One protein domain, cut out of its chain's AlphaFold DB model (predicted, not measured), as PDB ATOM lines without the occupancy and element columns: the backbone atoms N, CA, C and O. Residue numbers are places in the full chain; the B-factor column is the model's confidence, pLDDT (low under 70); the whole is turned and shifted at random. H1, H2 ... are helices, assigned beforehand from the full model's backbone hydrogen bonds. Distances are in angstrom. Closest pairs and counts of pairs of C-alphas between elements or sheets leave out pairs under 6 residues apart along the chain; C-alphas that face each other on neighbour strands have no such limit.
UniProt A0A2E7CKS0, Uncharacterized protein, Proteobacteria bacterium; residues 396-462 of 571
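AT A GLANCE: This is residues 396 to 462 of the 571 residues of an uncharacterized protein of Proteobacteria bacterium (UniProt A0A2E7CKS0). A helical hairpin of the two longest helices, H5 and H6, forms one side of a compact, rounded body, and the earlier part of the printed stretch folds over it. H1 stands about perpendicular to H5 and touches it at residues 434 to 435 of H5 alone, while the short H2 packs on H6, the short H4 packs on H5, and the short H3 is near H1 and H5. The printed part has 67 residues with six named helices, H1 to H6 in order along the chain, and no named strand: the class is all helix. It is compact, with a radius of gyration of the C-alphas of 10.4 A, and spans 24 by 23 by 22 A.

HOW THE PARTS SIT: The longest helix, H6, residues 448 to 460, touches H5, residues 434 to 445, at a shallow tilt of 19 degrees, opposite ways, and the two form a helical hairpin. Their closest C-alphas, those of Gln 443 and Ser 451, are 5.1 A apart. H5 is the hub, touching three helices. H4, residues 426 to 429, touches H5, the closest C-alphas being those of Val 427 and Arg 437, 5.7 A apart. H1, residues 396 to 405, touches H5 about perpendicular, at 80 degrees, and H5 does so with residues 434 to 435 alone; the closest C-alphas are those of Ala 405 and Arg 435, 5.8 A apart. H2, residues 409 to 412, touches H6, with the C-alphas of Ser 409 and Ile 454 closest at 5.3 A. H3, residues 419 to 423, touches no helix but is near H1 and H5; its closest C-alpha pair with H5, Phe 422 and Trp 441, is 6.9 A apart. Among the pairs that are apart are H1 and H4, and H3 and H6. In H1, H3 and H6 every O i to N i+4 pair is within hydrogen-bond range, in H5 7 of 8 are, and H2 and H4 are too short for such a pair.

IN THESE COORDINATES: H6 is 18.4 A long from first to last C-alpha and ends at C-alpha 460, at (10.659, -25.769, 36.129). H5 is 16.0 A long and begins at C-alpha 434, at (16.532, -33.092, 46.818). H1 is 14.3 A long and begins at C-alpha 396, at (19.096, -46.819, 45.868). The short helices H2, H3 and H4 measure 6.5 A, 6.1 A and 5.7 A.

THE WHOLE: The two C-alphas farthest apart are those of Asn 412 and Ser 431, 26.7 A. The printed part has no cut. No link is long: H2 to H3 is short, and the other four are tight. The mean pLDDT of the printed part is 95.0, and no printed residue is under 70.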
ATOM      1  N   THR A 396      20.352 -46.461  46.551       90.31
ATOM      2  CA  THR A 396      19.096 -46.819  45.868       90.31
ATOM      3  C   THR A 396      17.927 -45.909  46.266       90.31
ATOM      4  O   THR A 396      17.163 -45.468  45.412       90.31
ATOM      5  N   PHE A 397      17.800 -45.562  47.552       91.62
ATOM      6  CA  PHE A 397      16.704 -44.711  48.031       91.62
ATOM      7  C   PHE A 397      16.826 -43.268  47.540       91.62
ATOM      8  O   PHE A 397      15.821 -42.641  47.213       91.62
ATOM      9  N   VAL A 398      18.049 -42.745  47.453       95.56
ATOM     10  CA  VAL A 398      18.298 -41.402  46.915       95.56
ATOM     11  C   VAL A 398      18.107 -41.388  45.402       95.56
ATOM     12  O   VAL A 398      17.563 -40.423  44.871       95.56
ATOM     13  N   GLU A 399      18.468 -42.465  44.705       95.81
ATOM     14  CA  GLU A 399      18.209 -42.630  43.272       95.81
ATOM     15  C   GLU A 399      16.714 -42.629  42.953       95.81
ATOM     16  O   GLU A 399      16.307 -41.956  42.008       95.81
ATOM     17  N   GLU A 400      15.876 -43.310  43.743       94.81
ATOM     18  CA  GLU A 400      14.411 -43.212  43.619       94.81
ATOM     19  C   GLU A 400      13.936 -41.754  43.745       94.81
ATOM     20  O   GLU A 400      13.126 -41.282  42.943       94.81
ATOM     21  N   GLY A 401      14.481 -41.018  44.718       96.00
ATOM     22  CA  GLY A 401      14.158 -39.611  44.934       96.00
ATOM     23  C   GLY A 401      14.575 -38.715  43.775       96.00
ATOM     24  O   GLY A 401      13.779 -37.893  43.323       96.00
ATOM     25  N   LEU A 402      15.791 -38.890  43.253       97.06
ATOM     26  CA  LEU A 402      16.273 -38.158  42.080       97.06
ATOM     27  C   LEU A 402      15.435 -38.489  40.841       97.06
ATOM     28  O   LEU A 402      15.063 -37.573  40.112       97.06
ATOM     29  N   ASN A 403      15.049 -39.756  40.659       95.81
ATOM     30  CA  ASN A 403      14.147 -40.185  39.587       95.81
ATOM     31  C   ASN A 403      12.768 -39.536  39.649       95.81
ATOM     32  O   ASN A 403      12.215 -39.157  38.618       95.81
ATOM     33  N   SER A 404      12.233 -39.366  40.855       94.94
ATOM     34  CA  SER A 404      10.981 -38.645  41.071       94.94
ATOM     35  C   SER A 404      11.111 -37.142  40.778       94.94
ATOM     36  O   SER A 404      10.171 -36.520  40.280       94.94
ATOM     37  N   ALA A 405      12.275 -36.551  41.066       94.25
ATOM     38  CA  ALA A 405      12.488 -35.106  41.029       94.25
ATOM     39  C   ALA A 405      12.997 -34.552  39.691       94.25
ATOM     40  O   ALA A 405      12.801 -33.370  39.421       94.25
ATOM     41  N   LEU A 406      13.720 -35.356  38.911       94.81
ATOM     42  CA  LEU A 406      14.507 -34.916  37.752       94.81
ATOM     43  C   LEU A 406      14.398 -35.907  36.582       94.81
ATOM     44  O   LEU A 406      15.396 -36.267  35.960       94.81
ATOM     45  N   HIS A 407      13.184 -36.401  36.334       89.94
ATOM     46  CA  HIS A 407      12.915 -37.525  35.438       89.94
ATOM     47  C   HIS A 407      13.511 -37.377  34.033       89.94
ATOM     48  O   HIS A 407      13.889 -38.389  33.450       89.94
ATOM     49  N   GLU A 408      13.587 -36.160  33.490       90.75
ATOM     50  CA  GLU A 408      14.080 -35.923  32.128       90.75
ATOM     51  C   GLU A 408      15.612 -35.812  32.101       90.75
ATOM     52  O   GLU A 408      16.295 -36.511  31.352       90.75
ATOM     53  N   SER A 409      16.176 -34.956  32.955       92.62
ATOM     54  CA  SER A 409      17.600 -34.599  32.919       92.62
ATOM     55  C   SER A 409      18.531 -35.724  33.377       92.62
ATOM     56  O   SER A 409      19.677 -35.803  32.926       92.62
ATOM     57  N   ILE A 410      18.061 -36.632  34.233       92.94
ATOM     58  CA  ILE A 410      18.883 -37.746  34.729       92.94
ATOM     59  C   ILE A 410      18.950 -38.943  33.772       92.94
ATOM     60  O   ILE A 410      19.784 -39.819  33.982       92.94
ATOM     61  N   GLN A 411      18.118 -39.014  32.722       91.31
ATOM     62  CA  GLN A 411      18.139 -40.153  31.781       91.31
ATOM     63  C   GLN A 411      19.476 -40.271  31.042       91.31
ATOM     64  O   GLN A 411      19.848 -41.347  30.573       91.31
ATOM     65  N   ASN A 412      20.211 -39.160  30.967       87.50
ATOM     66  CA  ASN A 412      21.503 -39.057  30.304       87.50
ATOM     67  C   ASN A 412      22.692 -39.371  31.227       87.50
ATOM     68  O   ASN A 412      23.835 -39.302  30.773       87.50
ATOM     69  N   ILE A 413      22.459 -39.703  32.503       93.25
ATOM     70  CA  ILE A 413      23.520 -40.042  33.460       93.25
ATOM     71  C   ILE A 413      23.296 -41.407  34.102       93.25
ATOM     72  O   ILE A 413      22.176 -41.844  34.352       93.25
ATOM     73  N   ILE A 414      24.398 -42.076  34.435       93.69
ATOM     74  CA  ILE A 414      24.370 -43.301  35.232       93.69
ATOM     75  C   ILE A 414      24.369 -42.880  36.703       93.69
ATOM     76  O   ILE A 414      25.428 -42.683  37.298       93.69
ATOM     77  N   LEU A 415      23.180 -42.698  37.293       93.31
ATOM     78  CA  LEU A 415      23.035 -42.186  38.667       93.31
ATOM     79  C   LEU A 415      23.902 -42.935  39.689       93.31
ATOM     80  O   LEU A 415      24.542 -42.292  40.520       93.31
ATOM     81  N   SER A 416      24.027 -44.259  39.564       92.88
ATOM     82  CA  SER A 416      24.833 -45.091  40.465       92.88
ATOM     83  C   SER A 416      26.323 -44.729  40.517       92.88
ATOM     84  O   SER A 416      27.009 -45.091  41.470       92.88
ATOM     85  N   GLU A 417      26.853 -44.000  39.529       94.38
ATOM     86  CA  GLU A 417      28.235 -43.487  39.532       94.38
ATOM     87  C   GLU A 417      28.388 -42.151  40.293       94.38
ATOM     88  O   GLU A 417      29.502 -41.692  40.575       94.38
ATOM     89  N   HIS A 418      27.269 -41.511  40.640       95.56
ATOM     90  CA  HIS A 418      27.209 -40.156  41.187       95.56
ATOM     91  C   HIS A 418      26.576 -40.095  42.581       95.56
ATOM     92  O   HIS A 418      27.054 -39.328  43.419       95.56
ATOM     93  N   THR A 419      25.564 -40.919  42.864       95.44
ATOM     94  CA  THR A 419      24.768 -40.860  44.099       95.44
ATOM     95  C   THR A 419      25.621 -40.923  45.364       95.44
ATOM     96  O   THR A 419      25.457 -40.091  46.253       95.44
ATOM     97  N   GLY A 420      26.590 -41.842  45.434       93.56
ATOM     98  CA  GLY A 420      27.468 -41.963  46.604       93.56
ATOM     99  C   GLY A 420      28.291 -40.694  46.873       93.56
ATOM    100  O   GLY A 420      28.388 -40.255  48.017       93.56
ATOM    101  N   ARG A 421      28.820 -40.049  45.819       94.75
ATOM    102  CA  ARG A 421      29.548 -38.769  45.941       94.75
ATOM    103  C   ARG A 421      28.626 -37.623  46.342       94.75
ATOM    104  O   ARG A 421      29.039 -36.749  47.098       94.75
ATOM    105  N   PHE A 422      27.391 -37.623  45.845       96.50
ATOM    106  CA  PHE A 422      26.397 -36.629  46.223       96.50
ATOM    107  C   PHE A 422      26.017 -36.750  47.703       96.50
ATOM    108  O   PHE A 422      26.106 -35.753  48.412       96.50
ATOM    109  N   ILE A 423      25.695 -37.952  48.195       94.81
ATOM    110  CA  ILE A 423      25.354 -38.205  49.610       94.81
ATOM    111  C   ILE A 423      26.486 -37.770  50.556       94.81
ATOM    112  O   ILE A 423      26.223 -37.266  51.643       94.81
ATOM    113  N   GLN A 424      27.744 -37.945  50.139       92.38
ATOM    114  CA  GLN A 424      28.929 -37.545  50.908       92.38
ATOM    115  C   GLN A 424      29.242 -36.042  50.846       92.38
ATOM    116  O   GLN A 424      30.151 -35.584  51.534       92.38
ATOM    117  N   SER A 425      28.540 -35.273  50.012       94.44
ATOM    118  CA  SER A 425      28.779 -33.838  49.867       94.44
ATOM    119  C   SER A 425      28.070 -33.023  50.950       94.44
ATOM    120  O   SER A 425      26.962 -33.353  51.369       94.44
ATOM    121  N   ASP A 426      28.652 -31.880  51.321       92.88
ATOM    122  CA  ASP A 426      28.039 -30.944  52.276       92.88
ATOM    123  C   ASP A 426      26.654 -30.459  51.815       92.88
ATOM    124  O   ASP A 426      25.762 -30.206  52.625       92.88
ATOM    125  N   VAL A 427      26.453 -30.364  50.494       95.94
ATOM    126  CA  VAL A 427      25.197 -29.902  49.893       95.94
ATOM    127  C   VAL A 427      24.047 -30.871  50.178       95.94
ATOM    128  O   VAL A 427      22.902 -30.432  50.271       95.94
ATOM    129  N   PHE A 428      24.323 -32.167  50.361       95.62
ATOM    130  CA  PHE A 428      23.290 -33.148  50.691       95.62
ATOM    131  C   PHE A 428      22.618 -32.844  52.034       95.62
ATOM    132  O   PHE A 428      21.411 -33.001  52.156       95.62
ATOM    133  N   GLY A 429      23.350 -32.324  53.019       92.12
ATOM    134  CA  GLY A 429      22.789 -31.970  54.326       92.12
ATOM    135  C   GLY A 429      21.992 -30.659  54.361       92.12
ATOM    136  O   GLY A 429      21.535 -30.266  55.431       92.12
ATOM    137  N   GLU A 430      21.842 -29.931  53.248       93.12
ATOM    138  CA  GLU A 430      21.138 -28.641  53.240       93.12
ATOM    139  C   GLU A 430      19.612 -28.799  53.369       93.12
ATOM    140  O   GLU A 430      18.999 -29.665  52.753       93.12
ATOM    141  N   SER A 431      18.949 -27.890  54.095       91.50
ATOM    142  CA  SER A 431      17.478 -27.899  54.221       91.50
ATOM    143  C   SER A 431      16.782 -27.352  52.970       91.50
ATOM    144  O   SER A 431      16.331 -26.201  52.952       91.50
ATOM    145  N   ARG A 432      16.747 -28.173  51.915       92.19
ATOM    146  CA  ARG A 432      16.128 -27.908  50.607       92.19
ATOM    147  C   ARG A 432      15.624 -29.208  49.953       92.19
ATOM    148  O   ARG A 432      16.149 -30.279  50.277       92.19
ATOM    149  N   PRO A 433      14.700 -29.118  48.975       94.88
ATOM    150  CA  PRO A 433      14.325 -30.252  48.131       94.88
ATOM    151  C   PRO A 433      15.532 -30.947  47.505       94.88
ATOM    152  O   PRO A 433      16.530 -30.300  47.171       94.88
ATOM    153  N   LEU A 434      15.431 -32.267  47.321       97.25
ATOM    154  CA  LEU A 434      16.532 -33.092  46.818       97.25
ATOM    155  C   LEU A 434      17.053 -32.595  45.462       97.25
ATOM    156  O   LEU A 434      18.262 -32.490  45.273       97.25
ATOM    157  N   ARG A 435      16.149 -32.195  44.555       96.69
ATOM    158  CA  ARG A 435      16.495 -31.623  43.240       96.69
ATOM    159  C   ARG A 435      17.371 -30.376  43.324       96.69
ATOM    160  O   ARG A 435      18.316 -30.242  42.556       96.69
ATOM    161  N   GLU A 436      17.107 -29.480  44.275       96.88
ATOM    162  CA  GLU A 436      17.887 -28.245  44.421       96.88
ATOM    163  C   GLU A 436      19.296 -28.544  44.928       96.88
ATOM    164  O   GLU A 436      20.271 -27.973  44.433       96.88
ATOM    165  N   ARG A 437      19.405 -29.467  45.891       97.50
ATOM    166  CA  ARG A 437      20.696 -29.946  46.390       97.50
ATOM    167  C   ARG A 437      21.492 -30.631  45.286       97.50
ATOM    168  O   ARG A 437      22.662 -30.311  45.091       97.50
ATOM    169  N   PHE A 438      20.854 -31.517  44.526       98.19
ATOM    170  CA  PHE A 438      21.514 -32.228  43.437       98.19
ATOM    171  C   PHE A 438      21.932 -31.292  42.303       98.19
ATOM    172  O   PHE A 438      23.058 -31.390  41.832       98.19
ATOM    173  N   SER A 439      21.092 -30.326  41.917       98.00
ATOM    174  CA  SER A 439      21.440 -29.307  40.919       98.00
ATOM    175  C   SER A 439      22.653 -28.477  41.338       98.00
ATOM    176  O   SER A 439      23.579 -28.298  40.546       98.00
ATOM    177  N   LYS A 440      22.702 -28.032  42.598       98.00
ATOM    178  CA  LYS A 440      23.855 -27.302  43.140       98.00
ATOM    179  C   LYS A 440      25.129 -28.154  43.137       98.00
ATOM    180  O   LYS A 440      26.187 -27.654  42.777       98.00
ATOM    181  N   TRP A 441      25.037 -29.429  43.512       98.38
ATOM    182  CA  TRP A 441      26.167 -30.361  43.447       98.38
ATOM    183  C   TRP A 441      26.625 -30.609  41.996       98.38
ATOM    184  O   TRP A 441      27.814 -30.527  41.690       98.38
ATOM    185  N   ALA A 442      25.679 -30.818  41.077       98.00
ATOM    186  CA  ALA A 442      25.932 -31.112  39.670       98.00
ATOM    187  C   ALA A 442      26.687 -29.990  38.942       98.00
ATOM    188  O   ALA A 442      27.525 -30.285  38.094       98.00
ATOM    189  N   GLN A 443      26.447 -28.724  39.300       97.50
ATOM    190  CA  GLN A 443      27.178 -27.566  38.758       97.50
ATOM    191  C   GLN A 443      28.690 -27.616  39.017       97.50
ATOM    192  O   GLN A 443      29.459 -26.972  38.304       97.50
ATOM    193  N   HIS A 444      29.127 -28.358  40.037       97.44
ATOM    194  CA  HIS A 444      30.538 -28.502  40.386       97.44
ATOM    195  C   HIS A 444      31.140 -29.831  39.920       97.44
ATOM    196  O   HIS A 444      32.338 -29.894  39.650       97.44
ATOM    197  N   GLU A 445      30.324 -30.882  39.829       97.38
ATOM    198  CA  GLU A 445      30.803 -32.265  39.715       97.38
ATOM    199  C   GLU A 445      30.504 -32.934  38.368       97.38
ATOM    200  O   GLU A 445      31.096 -33.977  38.067       97.38
ATOM    201  N   LEU A 446      29.599 -32.369  37.561       97.00
ATOM    202  CA  LEU A 446      29.204 -32.899  36.253       97.00
ATOM    203  C   LEU A 446      29.638 -31.969  35.111       97.00
ATOM    204  O   LEU A 446      30.082 -30.841  35.322       97.00
ATOM    205  N   SER A 447      29.522 -32.448  33.870       96.62
ATOM    206  CA  SER A 447      29.734 -31.611  32.687       96.62
ATOM    207  C   SER A 447      28.749 -30.447  32.645       96.62
ATOM    208  O   SER A 447      27.587 -30.593  33.023       96.62
ATOM    209  N   HIS A 448      29.207 -29.314  32.106       96.31
ATOM    210  CA  HIS A 448      28.406 -28.097  31.964       96.31
ATOM    211  C   HIS A 448      27.032 -28.373  31.330       96.31
ATOM    212  O   HIS A 448      26.014 -28.001  31.905       96.31
ATOM    213  N   GLU A 449      26.999 -29.104  30.212       96.12
ATOM    214  CA  GLU A 449      25.769 -29.506  29.511       96.12
ATOM    215  C   GLU A 449      24.760 -30.202  30.443       96.12
ATOM    216  O   GLU A 449      23.644 -29.724  30.631       96.12
ATOM    217  N   THR A 450      25.179 -31.280  31.108       96.38
ATOM    218  CA  THR A 450      24.356 -32.034  32.067       96.38
ATOM    219  C   THR A 450      23.900 -31.174  33.243       96.38
ATOM    220  O   THR A 450      22.741 -31.235  33.649       96.38
ATOM    221  N   SER A 451      24.800 -30.356  33.793       97.31
ATOM    222  CA  SER A 451      24.475 -29.488  34.924       97.31
ATOM    223  C   SER A 451      23.414 -28.442  34.563       97.31
ATOM    224  O   SER A 451      22.522 -28.179  35.371       97.31
ATOM    225  N   GLU A 452      23.436 -27.918  33.332       97.56
ATOM    226  CA  GLU A 452      22.432 -26.976  32.837       97.56
ATOM    227  C   GLU A 452      21.087 -27.659  32.553       97.56
ATOM    228  O   GLU A 452      20.049 -27.074  32.866       97.56
ATOM    229  N   GLN A 453      21.074 -28.899  32.044       97.50
ATOM    230  CA  GLN A 453      19.836 -29.686  31.905       97.50
ATOM    231  C   GLN A 453      19.158 -29.886  33.271       97.50
ATOM    232  O   GLN A 453      17.971 -29.594  33.431       97.50
ATOM    233  N   ILE A 454      19.932 -30.300  34.284       97.81
ATOM    234  CA  ILE A 454      19.446 -30.471  35.662       97.81
ATOM    235  C   ILE A 454      18.971 -29.134  36.246       97.81
ATOM    236  O   ILE A 454      17.942 -29.088  36.928       97.81
ATOM    237  N   ARG A 455      19.692 -28.028  35.997       97.62
ATOM    238  CA  ARG A 455      19.309 -26.688  36.470       97.62
ATOM    239  C   ARG A 455      17.978 -26.242  35.866       97.62
ATOM    240  O   ARG A 455      17.130 -25.737  36.604       97.62
ATOM    241  N   LEU A 456      17.781 -26.455  34.564       97.62
ATOM    242  CA  LEU A 456      16.539 -26.121  33.864       97.62
ATOM    243  C   LEU A 456      15.350 -26.903  34.430       97.62
ATOM    244  O   LEU A 456      14.347 -26.297  34.804       97.62
ATOM    245  N   GLU A 457      15.465 -28.224  34.572       96.38
ATOM    246  CA  GLU A 457      14.381 -29.035  35.139       96.38
ATOM    247  C   GLU A 457      14.098 -28.681  36.611       96.38
ATOM    248  O   GLU A 457      12.939 -28.517  37.004       96.38
ATOM    249  N   THR A 458      15.143 -28.460  37.415       96.75
ATOM    250  CA  THR A 458      15.005 -27.988  38.804       96.75
ATOM    251  C   THR A 458      14.226 -26.673  38.879       96.75
ATOM    252  O   THR A 458      13.333 -26.529  39.719       96.75
ATOM    253  N   TRP A 459      14.521 -25.716  37.992       96.75
ATOM    254  CA  TRP A 459      13.820 -24.431  37.910       96.75
ATOM    255  C   TRP A 459      12.338 -24.601  37.529       96.75
ATOM    256  O   TRP A 459      11.461 -24.014  38.177       96.75
ATOM    257  N   LEU A 460      12.036 -25.458  36.547       95.44
ATOM    258  CA  LEU A 460      10.659 -25.769  36.129       95.44
ATOM    259  C   LEU A 460       9.825 -26.388  37.251       95.44
ATOM    260  O   LEU A 460       8.627 -26.116  37.360       95.44
ATOM    261  N   ARG A 461      10.463 -27.196  38.098       92.88
ATOM    262  CA  ARG A 461       9.829 -27.889  39.222       92.88
ATOM    263  C   ARG A 461       9.878 -27.105  40.531       92.88
ATOM    264  O   ARG A 461       9.364 -27.581  41.537       92.88
ATOM    265  N   ALA A 462      10.455 -25.906  40.586       91.12
ATOM    266  CA  ALA A 462      10.496 -25.112  41.819       91.12
ATOM    267  C   ALA A 462       9.081 -24.832  42.384       91.12
ATOM    268  O   ALA A 462       8.135 -24.595  41.634       91.12
TER     269      ALA A 462